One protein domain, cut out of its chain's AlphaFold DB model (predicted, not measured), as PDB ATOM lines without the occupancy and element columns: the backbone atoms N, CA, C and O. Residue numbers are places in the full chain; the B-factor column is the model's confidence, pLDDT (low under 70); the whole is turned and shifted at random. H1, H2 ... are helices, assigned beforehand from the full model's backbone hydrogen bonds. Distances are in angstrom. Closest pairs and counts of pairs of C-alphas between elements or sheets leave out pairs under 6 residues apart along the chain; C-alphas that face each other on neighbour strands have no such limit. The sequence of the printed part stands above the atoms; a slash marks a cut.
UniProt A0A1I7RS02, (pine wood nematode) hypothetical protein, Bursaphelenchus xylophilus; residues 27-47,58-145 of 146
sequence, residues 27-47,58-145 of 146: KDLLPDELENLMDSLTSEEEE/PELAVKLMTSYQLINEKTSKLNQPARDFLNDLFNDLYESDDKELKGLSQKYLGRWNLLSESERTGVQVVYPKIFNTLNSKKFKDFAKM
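What this domain is: This is residues 27 to 47 and 58 to 145 of the 146 residues of the protein "(pine wood nematode) hypothetical protein" of Bursaphelenchus xylophilus (UniProt A0A1I7RS02). A body of five helices, H4 to H8, continues into an arm made by the longest helix, H3, with the shorter H1 side by side with it and little H2 near the far end. In the body, H4 and H5 form a hairpin of two side-by-side helices, and the shorter H6, H7 and H8 follow one another over one side of it; H3 and H4 meet near their ends as a narrow V. The printed part has 109 residues with eight named helices, H1 to H8 in order, and no named strand, and its class is all helix. It is compact, with a radius of gyration of the C-alphas of 14.7 A and spans of 41 by 32 by 19 A.

How they stand to each other: H1, residues 32 to 40, touches residues 63 to 71 alone of H3, residues 58 to 76, at a shallow tilt of 13 degrees, opposite ways; the closest C-alphas, of Glu 33 and Ser 67, are 5.5 A apart. H2, residues 43 to 47, is close to H1 but not clearly touching, with the C-alphas of Met 38 and Glu 46 at 7.5 A. H3 and H4, residues 80 to 95, form a helical hairpin and only just touch, with 3 pairs of C-alphas within 8 A, the closest being Thr 75 and Arg 83 at 5.9 A. Their shallow tilt of 33 degrees is only just short of steep. H4 is the hub, touching three helices. With H5, residues 101 to 114, it forms a hairpin at 2 degrees, opposite ways, the closest C-alphas being Leu 89 and Tyr 108 at 7.1 A. Residues 81 to 82 alone of H4 touch H6, residues 117 to 126, at a steep tilt of 58 degrees, with the C-alphas of Ala 82 and Glu 119 closest at 5.3 A. H6 and H7, residues 128 to 135, form a hairpin, with the C-alphas of Gln 124 and Phe 131 closest at 5.1 A. H8, residues 137 to 144, touches H5, only just about perpendicular at 72 degrees, with the C-alphas of Gln 106 and Ala 143 closest at 4.7 A. H1 and H4 are apart. In each of the eight helices every O i to N i+4 pair is within hydrogen-bond range.

Where its parts are: H1 begins at C-alpha 32 (-42.617, -28.271, 32.724). H3 is 26.4 A from first to last C-alpha, beginning at C-alpha 58 (-37.647, -7.615, 40.239); H4 is 22.2 A and H5 20.1 A. H8 ends at C-alpha 144 (-29.508, -50.221, 37.328).

The domain as a whole: The C-alphas of Pro 58 and Met 145 are the two farthest apart, at 44.1 A. Residues 48 to 57 are not printed, and C-alphas 47 and 58 are 15.0 A apart across this cut. The links printed whole are tight. The mean pLDDT of the printed part is 89.2, and residues 96 to 99 are under 70.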
ATOM      1  N   LYS A  27     -33.611 -34.473  32.693       76.06
ATOM      2  CA  LYS A  27     -34.393 -33.292  32.314       76.06
ATOM      3  C   LYS A  27     -35.899 -33.575  32.342       76.06
ATOM      4  O   LYS A  27     -36.680 -32.715  32.735       76.06
ATOM      5  N   ASP A  28     -36.315 -34.790  31.986       85.19
ATOM      6  CA  ASP A  28     -37.731 -35.168  31.966       85.19
ATOM      7  C   ASP A  28     -38.305 -35.476  33.360       85.19
ATOM      8  O   ASP A  28     -39.506 -35.733  33.485       85.19
ATOM      9  N   LEU A  29     -37.472 -35.453  34.408       88.94
ATOM     10  CA  LEU A  29     -37.923 -35.452  35.802       88.94
ATOM     11  C   LEU A  29     -38.182 -34.041  36.342       88.94
ATOM     12  O   LEU A  29     -38.759 -33.914  37.423       88.94
ATOM     13  N   LEU A  30     -37.801 -32.993  35.606       87.31
ATOM     14  CA  LEU A  30     -38.149 -31.622  35.956       87.31
ATOM     15  C   LEU A  30     -39.602 -31.324  35.544       87.31
ATOM     16  O   LEU A  30     -40.060 -31.786  34.495       87.31
ATOM     17  N   PRO A  31     -40.346 -30.553  36.356       89.19
ATOM     18  CA  PRO A  31     -41.669 -30.080  35.982       89.19
ATOM     19  C   PRO A  31     -41.573 -29.097  34.807       89.19
ATOM     20  O   PRO A  31     -40.648 -28.285  34.739       89.19
ATOM     21  N   ASP A  32     -42.564 -29.134  33.913       89.94
ATOM     22  CA  ASP A  32     -42.617 -28.271  32.724       89.94
ATOM     23  C   ASP A  32     -42.551 -26.778  33.092       89.94
ATOM     24  O   ASP A  32     -42.072 -25.962  32.316       89.94
ATOM     25  N   GLU A  33     -43.004 -26.392  34.287       89.94
ATOM     26  CA  GLU A  33     -42.880 -25.031  34.821       89.94
ATOM     27  C   GLU A  33     -41.434 -24.531  34.904       89.94
ATOM     28  O   GLU A  33     -41.196 -23.344  34.683       89.94
ATOM     29  N   LEU A  34     -40.478 -25.407  35.230       84.62
ATOM     30  CA  LEU A  34     -39.062 -25.043  35.255       84.62
ATOM     31  C   LEU A  34     -38.490 -24.968  33.842       84.62
ATOM     32  O   LEU A  34     -37.703 -24.074  33.564       84.62
ATOM     33  N   GLU A  35     -38.917 -25.846  32.934       84.19
ATOM     34  CA  GLU A  35     -38.519 -25.765  31.524       84.19
ATOM     35  C   GLU A  35     -39.020 -24.457  30.889       84.19
ATOM     36  O   GLU A  35     -38.231 -23.687  30.351       84.19
ATOM     37  N   ASN A  36     -40.300 -24.127  31.085       87.12
ATOM     38  CA  ASN A  36     -40.893 -22.869  30.629       87.12
ATOM     39  C   ASN A  36     -40.238 -21.636  31.268       87.12
ATOM     40  O   ASN A  36     -40.140 -20.592  30.628       87.12
ATOM     41  N   LEU A  37     -39.816 -21.736  32.535       87.31
ATOM     42  CA  LEU A  37     -39.059 -20.676  33.191       87.31
ATOM     43  C   LEU A  37     -37.745 -20.445  32.453       87.31
ATOM     44  O   LEU A  37     -37.511 -19.314  32.040       87.31
ATOM     45  N   MET A  38     -36.940 -21.495  32.263       83.38
ATOM     46  CA  MET A  38     -35.641 -21.406  31.589       83.38
ATOM     47  C   MET A  38     -35.778 -20.842  30.172       83.38
ATOM     48  O   MET A  38     -35.046 -19.926  29.813       83.38
ATOM     49  N   ASP A  39     -36.780 -21.293  29.413       84.00
ATOM     50  CA  ASP A  39     -37.066 -20.788  28.062       84.00
ATOM     51  C   ASP A  39     -37.513 -19.310  28.046       84.00
ATOM     52  O   ASP A  39     -37.426 -18.636  27.019       84.00
ATOM     53  N   SER A  40     -38.012 -18.791  29.174       86.44
ATOM     54  CA  SER A  40     -38.466 -17.400  29.319       86.44
ATOM     55  C   SER A  40     -37.383 -16.427  29.799       86.44
ATOM     56  O   SER A  40     -37.630 -15.212  29.843       86.44
ATOM     57  N   LEU A  41     -36.217 -16.937  30.207       84.56
ATOM     58  CA  LEU A  41     -35.103 -16.111  30.660       84.56
ATOM     59  C   LEU A  41     -34.333 -15.569  29.453       84.56
ATOM     60  O   LEU A  41     -34.027 -16.279  28.498       84.56
ATOM     61  N   THR A  42     -33.992 -14.287  29.499       86.69
ATOM     62  CA  THR A  42     -32.944 -13.726  28.642       86.69
ATOM     63  C   THR A  42     -31.574 -14.247  29.078       86.69
ATOM     64  O   THR A  42     -31.408 -14.679  30.215       86.69
ATOM     65  N   SER A  43     -30.554 -14.148  28.220       84.44
ATOM     66  CA  SER A  43     -29.190 -14.563  28.591       84.44
ATOM     67  C   SER A  43     -28.649 -13.818  29.821       84.44
ATOM     68  O   SER A  43     -27.925 -14.406  30.616       84.44
ATOM     69  N   GLU A  44     -29.024 -12.547  30.007       84.31
ATOM     70  CA  GLU A  44     -28.656 -11.766  31.197       84.31
ATOM     71  C   GLU A  44     -29.374 -12.280  32.457       84.31
ATOM     72  O   GLU A  44     -28.770 -12.399  33.521       84.31
ATOM     73  N   GLU A  45     -30.662 -12.613  32.351       83.06
ATOM     74  CA  GLU A  45     -31.428 -13.206  33.452       83.06
ATOM     75  C   GLU A  45     -30.954 -14.621  33.789       83.06
ATOM     76  O   GLU A  45     -30.919 -14.973  34.964       83.06
ATOM     77  N   GLU A  46     -30.566 -15.419  32.794       80.12
ATOM     78  CA  GLU A  46     -29.979 -16.743  32.997       80.12
ATOM     79  C   GLU A  46     -28.641 -16.629  33.733       80.12
ATOM     80  O   GLU A  46     -28.421 -17.329  34.718       80.12
ATOM     81  N   GLU A  47     -27.777 -15.690  33.336       78.31
ATOM     82  CA  GLU A  47     -26.513 -15.432  34.030       78.31
ATOM     83  C   GLU A  47     -26.745 -14.991  35.485       78.31
ATOM     84  O   GLU A  47     -26.066 -15.474  36.393       78.31
ATOM     85  N   PRO A  58     -36.231  -7.426  39.939       85.62
ATOM     86  CA  PRO A  58     -37.647  -7.615  40.239       85.62
ATOM     87  C   PRO A  58     -38.391  -8.430  39.178       85.62
ATOM     88  O   PRO A  58     -39.332  -9.145  39.522       85.62
ATOM     89  N   GLU A  59     -37.997  -8.337  37.906       87.19
ATOM     90  CA  GLU A  59     -38.656  -9.075  36.825       87.19
ATOM     91  C   GLU A  59     -38.305 -10.561  36.907       87.19
ATOM     92  O   GLU A  59     -39.201 -11.412  36.890       87.19
ATOM     93  N   LEU A  60     -37.023 -10.868  37.127       84.50
ATOM     94  CA  LEU A  60     -36.563 -12.233  37.374       84.50
ATOM     95  C   LEU A  60     -37.224 -12.827  38.625       84.50
ATOM     96  O   LEU A  60     -37.733 -13.947  38.582       84.50
ATOM     97  N   ALA A  61     -37.304 -12.071  39.725       85.25
ATOM     98  CA  ALA A  61     -37.963 -12.521  40.951       85.25
ATOM     99  C   ALA A  61     -39.441 -12.879  40.717       85.25
ATOM    100  O   ALA A  61     -39.922 -13.892  41.228       85.25
ATOM    101  N   VAL A  62     -40.167 -12.085  39.918       88.50
ATOM    102  CA  VAL A  62     -41.567 -12.364  39.562       88.50
ATOM    103  C   VAL A  62     -41.693 -13.633  38.719       88.50
ATOM    104  O   VAL A  62     -42.571 -14.453  39.011       88.50
ATOM    105  N   LYS A  63     -40.823 -13.838  37.720       86.62
ATOM    106  CA  LYS A  63     -40.803 -15.072  36.915       86.62
ATOM    107  C   LYS A  63     -40.571 -16.302  37.799       86.62
ATOM    108  O   LYS A  63     -41.360 -17.245  37.754       86.62
ATOM    109  N   LEU A  64     -39.566 -16.247  38.680       85.88
ATOM    110  CA  LEU A  64     -39.249 -17.325  39.621       85.88
ATOM    111  C   LEU A  64     -40.417 -17.633  40.559       85.88
ATOM    112  O   LEU A  64     -40.854 -18.780  40.650       85.88
ATOM    113  N   MET A  65     -40.960 -16.613  41.231       86.31
ATOM    114  CA  MET A  65     -42.091 -16.786  42.148       86.31
ATOM    115  C   MET A  65     -43.310 -17.383  41.446       86.31
ATOM    116  O   MET A  65     -43.966 -18.258  42.012       86.31
ATOM    117  N   THR A  66     -43.593 -16.955  40.213       89.62
ATOM    118  CA  THR A  66     -44.714 -17.476  39.423       89.62
ATOM    119  C   THR A  66     -44.534 -18.965  39.137       89.62
ATOM    120  O   THR A  66     -45.444 -19.752  39.410       89.62
ATOM    121  N   SER A  67     -43.356 -19.381  38.666       89.19
ATOM    122  CA  SER A  67     -43.075 -20.795  38.395       89.19
ATOM    123  C   SER A  67     -43.126 -21.651  39.663       89.19
ATOM    124  O   SER A  67     -43.788 -22.690  39.672       89.19
ATOM    125  N   TYR A  68     -42.531 -21.198  40.772       87.56
ATOM    126  CA  TYR A  68     -42.607 -21.921  42.049       87.56
ATOM    127  C   TYR A  68     -44.038 -22.026  42.586       87.56
ATOM    128  O   TYR A  68     -44.423 -23.069  43.119       87.56
ATOM    129  N   GLN A  69     -44.849 -20.976  42.433       90.50
ATOM    130  CA  GLN A  69     -46.247 -20.999  42.852       90.50
ATOM    131  C   GLN A  69     -47.053 -22.029  42.056       90.50
ATOM    132  O   GLN A  69     -47.829 -22.776  42.656       90.50
ATOM    133  N   LEU A  70     -46.844 -22.115  40.738       92.31
ATOM    134  CA  LEU A  70     -47.509 -23.101  39.882       92.31
ATOM    135  C   LEU A  70     -47.122 -24.539  40.254       92.31
ATOM    136  O   LEU A  70     -48.002 -25.393  40.383       92.31
ATOM    137  N   ILE A  71     -45.832 -24.791  40.503       92.19
ATOM    138  CA  ILE A  71     -45.343 -26.098  40.970       92.19
ATOM    139  C   ILE A  71     -45.996 -26.450  42.310       92.19
ATOM    140  O   ILE A  71     -46.547 -27.540  42.462       92.19
ATOM    141  N   ASN A  72     -46.001 -25.527  43.274       90.19
ATOM    142  CA  ASN A  72     -46.611 -25.766  44.582       90.19
ATOM    143  C   ASN A  72     -48.122 -26.035  44.472       90.19
ATOM    144  O   ASN A  72     -48.636 -26.965  45.095       90.19
ATOM    145  N   GLU A  73     -48.842 -25.275  43.642       93.81
ATOM    146  CA  GLU A  73     -50.269 -25.491  43.400       93.81
ATOM    147  C   GLU A  73     -50.528 -26.877  42.796       93.81
ATOM    148  O   GLU A  73     -51.387 -27.614  43.291       93.81
ATOM    149  N   LYS A  74     -49.771 -27.278  41.769       94.50
ATOM    150  CA  LYS A  74     -49.877 -28.617  41.174       94.50
ATOM    151  C   LYS A  74     -49.578 -29.713  42.192       94.50
ATOM    152  O   LYS A  74     -50.401 -30.608  42.383       94.50
ATOM    153  N   THR A  75     -48.453 -29.624  42.893       94.19
ATOM    154  CA  THR A  75     -48.014 -30.640  43.861       94.19
ATOM    155  C   THR A  75     -48.959 -30.726  45.071       94.19
ATOM    156  O   THR A  75     -49.156 -31.804  45.636       94.19
ATOM    157  N   SER A  76     -49.655 -29.641  45.428       93.50
ATOM    158  CA  SER A  76     -50.681 -29.650  46.484       93.50
ATOM    159  C   SER A  76     -51.906 -30.523  46.166       93.50
ATOM    160  O   SER A  76     -52.616 -30.936  47.083       93.50
ATOM    161  N   LYS A  77     -52.134 -30.869  44.891       96.00
ATOM    162  CA  LYS A  77     -53.224 -31.767  44.461       96.00
ATOM    163  C   LYS A  77     -52.923 -33.239  44.759       96.00
ATOM    164  O   LYS A  77     -53.820 -34.074  44.691       96.00
ATOM    165  N   LEU A  78     -51.673 -33.560  45.087       96.56
ATOM    166  CA  LEU A  78     -51.242 -34.911  45.423       96.56
ATOM    167  C   LEU A  78     -51.533 -35.245  46.885       96.56
ATOM    168  O   LEU A  78     -51.566 -34.366  47.754       96.56
ATOM    169  N   ASN A  79     -51.689 -36.541  47.159       96.12
ATOM    170  CA  ASN A  79     -51.665 -37.050  48.525       96.12
ATOM    171  C   ASN A  79     -50.264 -36.879  49.144       96.12
ATOM    172  O   ASN A  79     -49.283 -36.645  48.437       96.12
ATOM    173  N   GLN A  80     -50.180 -36.974  50.473       96.44
ATOM    174  CA  GLN A  80     -48.952 -36.642  51.196       96.44
ATOM    175  C   GLN A  80     -47.729 -37.470  50.740       96.44
ATOM    176  O   GLN A  80     -46.720 -36.848  50.423       96.44
ATOM    177  N   PRO A  81     -47.793 -38.811  50.588       97.25
ATOM    178  CA  PRO A  81     -46.623 -39.584  50.159       97.25
ATOM    179  C   PRO A  81     -46.115 -39.224  48.756       97.25
ATOM    180  O   PRO A  81     -44.908 -39.101  48.552       97.25
ATOM    181  N   ALA A  82     -47.015 -39.020  47.787       97.38
ATOM    182  CA  ALA A  82     -46.626 -38.611  46.435       97.38
ATOM    183  C   ALA A  82     -46.075 -37.177  46.405       97.38
ATOM    184  O   ALA A  82     -45.138 -36.888  45.662       97.38
ATOM    185  N   ARG A  83     -46.638 -36.287  47.230       97.06
ATOM    186  CA  ARG A  83     -46.156 -34.914  47.398       97.06
ATOM    187  C   ARG A  83     -44.744 -34.883  47.978       97.06
ATOM    188  O   ARG A  83     -43.892 -34.209  47.416       97.06
ATOM    189  N   ASP A  84     -44.497 -35.630  49.052       95.88
ATOM    190  CA  ASP A  84     -43.178 -35.711  49.692       95.88
ATOM    191  C   ASP A  84     -42.146 -36.315  48.737       95.88
ATOM    192  O   ASP A  84     -41.036 -35.808  48.613       95.88
ATOM    193  N   PHE A  85     -42.533 -37.353  47.987       97.00
ATOM    194  CA  PHE A  85     -41.686 -37.928  46.945       97.00
ATOM    195  C   PHE A  85     -41.249 -36.893  45.900       97.00
ATOM    196  O   PHE A  85     -40.062 -36.833  45.584       97.00
ATOM    197  N   LEU A  86     -42.178 -36.092  45.363       95.88
ATOM    198  CA  LEU A  86     -41.849 -35.094  44.342       95.88
ATOM    199  C   LEU A  86     -41.089 -33.896  44.904       95.88
ATOM    200  O   LEU A  86     -40.174 -33.416  44.249       95.88
ATOM    201  N   ASN A  87     -41.438 -33.424  46.101       92.81
ATOM    202  CA  ASN A  87     -40.715 -32.325  46.738       92.81
ATOM    203  C   ASN A  87     -39.249 -32.692  46.962       92.81
ATOM    204  O   ASN A  87     -38.368 -31.909  46.619       92.81
ATOM    205  N   ASP A  88     -38.990 -33.898  47.470       92.69
ATOM    206  CA  ASP A  88     -37.623 -34.374  47.642       92.69
ATOM    207  C   ASP A  88     -36.925 -34.553  46.286       92.69
ATOM    208  O   ASP A  88     -35.767 -34.169  46.148       92.69
ATOM    209  N   LEU A  89     -37.622 -35.100  45.275       92.38
ATOM    210  CA  LEU A  89     -37.075 -35.256  43.920       92.38
ATOM    211  C   LEU A  89     -36.625 -33.915  43.349       92.38
ATOM    212  O   LEU A  89     -35.516 -33.817  42.839       92.38
ATOM    213  N   PHE A  90     -37.471 -32.892  43.442       88.81
ATOM    214  CA  PHE A  90     -37.156 -31.564  42.929       88.81
ATOM    215  C   PHE A  90     -36.036 -30.899  43.720       88.81
ATOM    216  O   PHE A  90     -35.170 -30.284  43.107       88.81
ATOM    217  N   ASN A  91     -36.021 -31.048  45.047       84.75
ATOM    218  CA  ASN A  91     -34.952 -30.499  45.876       84.75
ATOM    219  C   ASN A  91     -33.602 -31.149  45.551       84.75
ATOM    220  O   ASN A  91     -32.619 -30.451  45.335       84.75
ATOM    221  N   ASP A  92     -33.561 -32.476  45.445       86.19
ATOM    222  CA  ASP A  92     -32.325 -33.186  45.128       86.19
ATOM    223  C   ASP A  92     -31.860 -32.899  43.698       86.19
ATOM    224  O   ASP A  92     -30.675 -32.670  43.492       86.19
ATOM    225  N   LEU A  93     -32.765 -32.880  42.708       82.69
ATOM    226  CA  LEU A  93     -32.413 -32.503  41.329       82.69
ATOM    227  C   LEU A  93     -31.857 -31.082  41.262       82.69
ATOM    228  O   LEU A  93     -31.058 -30.783  40.382       82.69
ATOM    229  N   TYR A  94     -32.288 -30.226  42.185       74.19
ATOM    230  CA  TYR A  94     -31.821 -28.860  42.272       74.19
ATOM    231  C   TYR A  94     -30.451 -28.727  42.963       74.19
ATOM    232  O   TYR A  94     -29.636 -27.896  42.575       74.19
ATOM    233  N   GLU A  95     -30.179 -29.539  43.982       72.31
ATOM    234  CA  GLU A  95     -28.904 -29.513  44.715       72.31
ATOM    235  C   GLU A  95     -27.793 -30.346  44.051       72.31
ATOM    236  O   GLU A  95     -26.621 -30.175  44.390       72.31
ATOM    237  N   SER A  96     -28.144 -31.246  43.127       68.62
ATOM    238  CA  SER A  96     -27.204 -32.197  42.522       68.62
ATOM    239  C   SER A  96     -26.288 -31.555  41.485       68.62
ATOM    240  O   SER A  96     -26.719 -30.747  40.665       68.62
ATOM    241  N   ASP A  97     -25.033 -32.005  41.456       66.31
ATOM    242  CA  ASP A  97     -24.155 -31.832  40.300       66.31
ATOM    243  C   ASP A  97     -24.275 -33.029  39.332       66.31
ATOM    244  O   ASP A  97     -24.815 -34.090  39.670       66.31
ATOM    245  N   ASP A  98     -23.741 -32.886  38.116       60.75
ATOM    246  CA  ASP A  98     -23.756 -33.949  37.098       60.75
ATOM    247  C   ASP A  98     -23.171 -35.284  37.574       60.75
ATOM    248  O   ASP A  98     -23.496 -36.349  37.046       60.75
ATOM    249  N   LYS A  99     -22.277 -35.256  38.567       61.19
ATOM    250  CA  LYS A  99     -21.559 -36.445  39.029       61.19
ATOM    251  C   LYS A  99     -22.413 -37.297  39.967       61.19
ATOM    252  O   LYS A  99     -22.071 -38.460  40.194       61.19
ATOM    253  N   GLU A 100     -23.535 -36.771  40.458       76.25
ATOM    254  CA  GLU A 100     -24.441 -37.454  41.387       76.25
ATOM    255  C   GLU A 100     -25.733 -37.984  40.731       76.25
ATOM    256  O   GLU A 100     -26.475 -38.761  41.344       76.25
ATOM    257  N   LEU A 101     -25.960 -37.678  39.449       78.06
ATOM    258  CA  LEU A 101     -27.177 -38.005  38.690       78.06
ATOM    259  C   LEU A 101     -27.550 -39.498  38.687       78.06
ATOM    260  O   LEU A 101     -28.723 -39.875  38.821       78.06
ATOM    261  N   LYS A 102     -26.554 -40.386  38.618       81.06
ATOM    262  CA  LYS A 102     -26.763 -41.840  38.716       81.06
ATOM    263  C   LYS A 102     -27.233 -42.268  40.110       81.06
ATOM    264  O   LYS A 102     -28.138 -43.099  40.229       81.06
ATOM    265  N   GLY A 103     -26.641 -41.701  41.163       86.44
ATOM    266  CA  GLY A 103     -27.037 -41.960  42.549       86.44
ATOM    267  C   GLY A 103     -28.459 -41.470  42.825       86.44
ATOM    268  O   GLY A 103     -29.262 -42.186  43.430       86.44
ATOM    269  N   LEU A 104     -28.805 -40.304  42.281       88.25
ATOM    270  CA  LEU A 104     -30.153 -39.749  42.330       88.25
ATOM    271  C   LEU A 104     -31.159 -40.656  41.609       88.25
ATOM    272  O   LEU A 104     -32.183 -41.032  42.183       88.25
ATOM    273  N   SER A 105     -30.834 -41.115  40.400       89.12
ATOM    274  CA  SER A 105     -31.682 -42.043  39.637       89.12
ATOM    275  C   SER A 105     -31.958 -43.343  40.397       89.12
ATOM    276  O   SER A 105     -33.095 -43.816  40.448       89.12
ATOM    277  N   GLN A 106     -30.936 -43.904  41.049       90.62
ATOM    278  CA  GLN A 106     -31.070 -45.086  41.906       90.62
ATOM    279  C   GLN A 106     -31.978 -44.833  43.110       90.62
ATOM    280  O   GLN A 106     -32.901 -45.616  43.362       90.62
ATOM    281  N   LYS A 107     -31.739 -43.729  43.829       92.12
ATOM    282  CA  LYS A 107     -32.536 -43.303  44.986       92.12
ATOM    283  C   LYS A 107     -34.011 -43.182  44.608       92.12
ATOM    284  O   LYS A 107     -34.869 -43.785  45.261       92.12
ATOM    285  N   TYR A 108     -34.312 -42.458  43.532       93.12
ATOM    286  CA  TYR A 108     -35.690 -42.173  43.144       93.12
ATOM    287  C   TYR A 108     -36.392 -43.338  42.466       93.12
ATOM    288  O   TYR A 108     -37.581 -43.522  42.714       93.12
ATOM    289  N   LEU A 109     -35.684 -44.206  41.739       93.50
ATOM    290  CA  LEU A 109     -36.271 -45.470  41.293       93.50
ATOM    291  C   LEU A 109     -36.660 -46.357  42.487       93.50
ATOM    292  O   LEU A 109     -37.736 -46.956  42.489       93.50
ATOM    293  N   GLY A 110     -35.808 -46.434  43.513       93.94
ATOM    294  CA  GLY A 110     -36.099 -47.167  44.746       93.94
ATOM    295  C   GLY A 110     -37.354 -46.642  45.441       93.94
ATOM    296  O   GLY A 110     -38.279 -47.409  45.704       93.94
ATOM    297  N   ARG A 111     -37.425 -45.326  45.665       96.38
ATOM    298  CA  ARG A 111     -38.582 -44.669  46.291       96.38
ATOM    299  C   ARG A 111     -39.855 -44.764  45.448       96.38
ATOM    300  O   ARG A 111     -40.916 -45.035  46.001       96.38
ATOM    301  N   TRP A 112     -39.756 -44.617  44.127       96.88
ATOM    302  CA  TRP A 112     -40.886 -44.760  43.204       96.88
ATOM    303  C   TRP A 112     -41.551 -46.133  43.332       96.88
ATOM    304  O   TRP A 112     -42.776 -46.244  43.375       96.88
ATOM    305  N   ASN A 113     -40.743 -47.188  43.473       95.62
ATOM    306  CA  ASN A 113     -41.241 -48.551  43.642       95.62
ATOM    307  C   ASN A 113     -41.922 -48.799  44.998       95.62
ATOM    308  O   ASN A 113     -42.654 -49.783  45.115       95.62
ATOM    309  N   LEU A 114     -41.713 -47.929  45.991       97.19
ATOM    310  CA  LEU A 114     -42.380 -47.996  47.295       97.19
ATOM    311  C   LEU A 114     -43.733 -47.281  47.311       97.19
ATOM    312  O   LEU A 114     -44.548 -47.579  48.180       97.19
ATOM    313  N   LEU A 115     -43.991 -46.378  46.358       97.56
ATOM    314  CA  LEU A 115     -45.286 -45.709  46.263       97.56
ATOM    315  C   LEU A 115     -46.394 -46.702  45.898       97.56
ATOM    316  O   LEU A 115     -46.192 -47.587  45.055       97.56
ATOM    317  N   SER A 116     -47.574 -46.518  46.485       98.06
ATOM    318  CA  SER A 116     -48.787 -47.265  46.154       98.06
ATOM    319  C   SER A 116     -49.302 -46.931  44.748       98.06
ATOM    320  O   SER A 116     -48.963 -45.906  44.156       98.06
ATOM    321  N   GLU A 117     -50.163 -47.783  44.189       97.44
ATOM    322  CA  GLU A 117     -50.773 -47.534  42.872       97.44
ATOM    323  C   GLU A 117     -51.570 -46.219  42.839       97.44
ATOM    324  O   GLU A 117     -51.494 -45.467  41.864       97.44
ATOM    325  N   SER A 118     -52.274 -45.901  43.931       97.38
ATOM    326  CA  SER A 118     -53.020 -44.646  44.062       97.38
ATOM    327  C   SER A 118     -52.091 -43.428  44.050       97.38
ATOM    328  O   SER A 118     -52.390 -42.443  43.377       97.38
ATOM    329  N   GLU A 119     -50.947 -43.502  44.733       98.12
ATOM    330  CA  GLU A 119     -49.930 -42.443  44.728       98.12
ATOM    331  C   GLU A 119     -49.334 -42.239  43.333       98.12
ATOM    332  O   GLU A 119     -49.278 -41.111  42.844       98.12
ATOM    333  N   ARG A 120     -48.958 -43.328  42.651       98.19
ATOM    334  CA  ARG A 120     -48.401 -43.258  41.290       98.19
ATOM    335  C   ARG A 120     -49.409 -42.716  40.281       98.19
ATOM    336  O   ARG A 120     -49.030 -41.924  39.425       98.19
ATOM    337  N   THR A 121     -50.682 -43.094  40.407       97.81
ATOM    338  CA  THR A 121     -51.773 -42.541  39.588       97.81
ATOM    339  C   THR A 121     -51.934 -41.039  39.825       97.81
ATOM    340  O   THR A 121     -52.114 -40.282  38.877       97.81
ATOM    341  N   GLY A 122     -51.804 -40.583  41.075       97.50
ATOM    342  CA  GLY A 122     -51.778 -39.154  41.390       97.50
ATOM    343  C   GLY A 122     -50.665 -38.423  40.635       97.50
ATOM    344  O   GLY A 122     -50.926 -37.421  39.970       97.50
ATOM    345  N   VAL A 123     -49.444 -38.966  40.667       97.75
ATOM    346  CA  VAL A 123     -48.305 -38.409  39.916       97.75
ATOM    347  C   VAL A 123     -48.563 -38.431  38.408       97.75
ATOM    348  O   VAL A 123     -48.288 -37.437  37.753       97.75
ATOM    349  N   GLN A 124     -49.152 -39.494  37.855       97.81
ATOM    350  CA  GLN A 124     -49.508 -39.566  36.431       97.81
ATOM    351  C   GLN A 124     -50.434 -38.429  35.993       97.81
ATOM    352  O   GLN A 124     -50.250 -37.862  34.918       97.81
ATOM    353  N   VAL A 125     -51.439 -38.110  36.811       97.12
ATOM    354  CA  VAL A 125     -52.424 -37.069  36.494       97.12
ATOM    355  C   VAL A 125     -51.806 -35.674  36.580       97.12
ATOM    356  O   VAL A 125     -52.087 -34.832  35.730       97.12
ATOM    357  N   VAL A 126     -50.985 -35.414  37.600       96.94
ATOM    358  CA  VAL A 126     -50.429 -34.072  37.849       96.94
ATOM    359  C   VAL A 126     -49.167 -33.807  37.019       96.94
ATOM    360  O   VAL A 126     -49.008 -32.710  36.487       96.94
ATOM    361  N   TYR A 127     -48.298 -34.808  36.883       96.38
ATOM    362  CA  TYR A 127     -47.000 -34.738  36.210       96.38
ATOM    363  C   TYR A 127     -46.788 -35.953  35.281       96.38
ATOM    364  O   TYR A 127     -45.967 -36.834  35.566       96.38
ATOM    365  N   PRO A 128     -47.506 -36.025  34.145       95.38
ATOM    366  CA  PRO A 128     -47.452 -37.174  33.239       95.38
ATOM    367  C   PRO A 128     -46.058 -37.416  32.648       95.38
ATOM    368  O   PRO A 128     -45.668 -38.569  32.482       95.38
ATOM    369  N   LYS A 129     -45.287 -36.353  32.366       93.75
ATOM    370  CA  LYS A 129     -43.902 -36.445  31.873       93.75
ATOM    371  C   LYS A 129     -43.018 -37.202  32.871       93.75
ATOM    372  O   LYS A 129     -42.509 -38.267  32.541       93.75
ATOM    373  N   ILE A 130     -42.991 -36.743  34.125       95.00
ATOM    374  CA  ILE A 130     -42.250 -37.373  35.231       95.00
ATOM    375  C   ILE A 130     -42.688 -38.830  35.430       95.00
ATOM    376  O   ILE A 130     -41.852 -39.728  35.545       95.00
ATOM    377  N   PHE A 131     -43.999 -39.092  35.431       96.44
ATOM    378  CA  PHE A 131     -44.527 -40.452  35.540       96.44
ATOM    379  C   PHE A 131     -44.012 -41.363  34.420       96.44
ATOM    380  O   PHE A 131     -43.605 -42.499  34.680       96.44
ATOM    381  N   ASN A 132     -44.036 -40.884  33.176       95.06
ATOM    382  CA  ASN A 132     -43.568 -41.644  32.023       95.06
ATOM    383  C   ASN A 132     -42.066 -41.923  32.125       95.06
ATOM    384  O   ASN A 132     -41.654 -43.059  31.890       95.06
ATOM    385  N   THR A 133     -41.275 -40.943  32.555       93.69
ATOM    386  CA  THR A 133     -39.828 -41.077  32.766       93.69
ATOM    387  C   THR A 133     -39.506 -42.113  33.841       93.69
ATOM    388  O   THR A 133     -38.783 -43.067  33.575       93.69
ATOM    389  N   LEU A 134     -40.130 -42.035  35.021       94.12
ATOM    390  CA  LEU A 134     -39.923 -43.011  36.105       94.12
ATOM    391  C   LEU A 134     -40.344 -44.441  35.714       94.12
ATOM    392  O   LEU A 134     -39.851 -45.432  36.265       94.12
ATOM    393  N   ASN A 135     -41.259 -44.570  34.749       94.62
ATOM    394  CA  ASN A 135     -41.682 -45.857  34.206       94.62
ATOM    395  C   ASN A 135     -40.913 -46.306  32.961       94.62
ATOM    396  O   ASN A 135     -41.019 -47.489  32.607       94.62
ATOM    397  N   SER A 136     -40.129 -45.420  32.347       93.69
ATOM    398  CA  SER A 136     -39.382 -45.686  31.126       93.69
ATOM    399  C   SER A 136     -38.376 -46.815  31.361       93.69
ATOM    400  O   SER A 136     -37.791 -46.978  32.437       93.69
ATOM    401  N   LYS A 137     -38.195 -47.656  30.336       90.94
ATOM    402  CA  LYS A 137     -37.176 -48.707  30.377       90.94
ATOM    403  C   LYS A 137     -35.780 -48.092  30.489       90.94
ATOM    404  O   LYS A 137     -34.967 -48.598  31.248       90.94
ATOM    405  N   LYS A 138     -35.528 -47.005  29.763       88.12
ATOM    406  CA  LYS A 138     -34.223 -46.350  29.706       88.12
ATOM    407  C   LYS A 138     -33.837 -45.761  31.073       88.12
ATOM    408  O   LYS A 138     -32.717 -46.016  31.505       88.12
ATOM    409  N   PHE A 139     -34.779 -45.183  31.821       89.88
ATOM    410  CA  PHE A 139     -34.504 -44.635  33.155       89.88
ATOM    411  C   PHE A 139     -34.197 -45.761  34.140       89.88
ATOM    412  O   PHE A 139     -33.237 -45.718  34.911       89.88
ATOM    413  N   LYS A 140     -34.990 -46.837  34.062       90.81
ATOM    414  CA  LYS A 140     -34.781 -48.050  34.860       90.81
ATOM    415  C   LYS A 140     -33.446 -48.719  34.558       90.81
ATOM    416  O   LYS A 140     -32.831 -49.242  35.483       90.81
ATOM    417  N   ASP A 141     -33.028 -48.740  33.298       88.69
ATOM    418  CA  ASP A 141     -31.755 -49.320  32.883       88.69
ATOM    419  C   ASP A 141     -30.597 -48.442  33.373       88.69
ATOM    420  O   ASP A 141     -29.706 -48.964  34.039       88.69
ATOM    421  N   PHE A 142     -30.666 -47.121  33.174       85.94
ATOM    422  CA  PHE A 142     -29.673 -46.160  33.667       85.94
ATOM    423  C   PHE A 142     -29.451 -46.279  35.180       85.94
ATOM    424  O   PHE A 142     -28.325 -46.490  35.635       85.94
ATOM    425  N   ALA A 143     -30.534 -46.276  35.961       87.00
ATOM    426  CA  ALA A 143     -30.462 -46.454  37.408       87.00
ATOM    427  C   ALA A 143     -29.850 -47.814  37.812       87.00
ATOM    428  O   ALA A 143     -29.222 -47.931  38.861       87.00
ATOM    429  N   LYS A 144     -30.002 -48.869  37.005       84.44
ATOM    430  CA  LYS A 144     -29.508 -50.221  37.328       84.44
ATOM    431  C   LYS A 144     -28.096 -50.521  36.823       84.44
ATOM    432  O   LYS A 144     -27.548 -51.556  37.206       84.44
ATOM    433  N   MET A 145     -27.512 -49.682  35.968       73.69
ATOM    434  CA  MET A 145     -26.151 -49.899  35.470       73.69
ATOM    435  C   MET A 145     -25.154 -49.838  36.637       73.69
ATOM    436  O   MET A 145     -25.211 -48.926  37.460       73.69
TER     437      MET A 145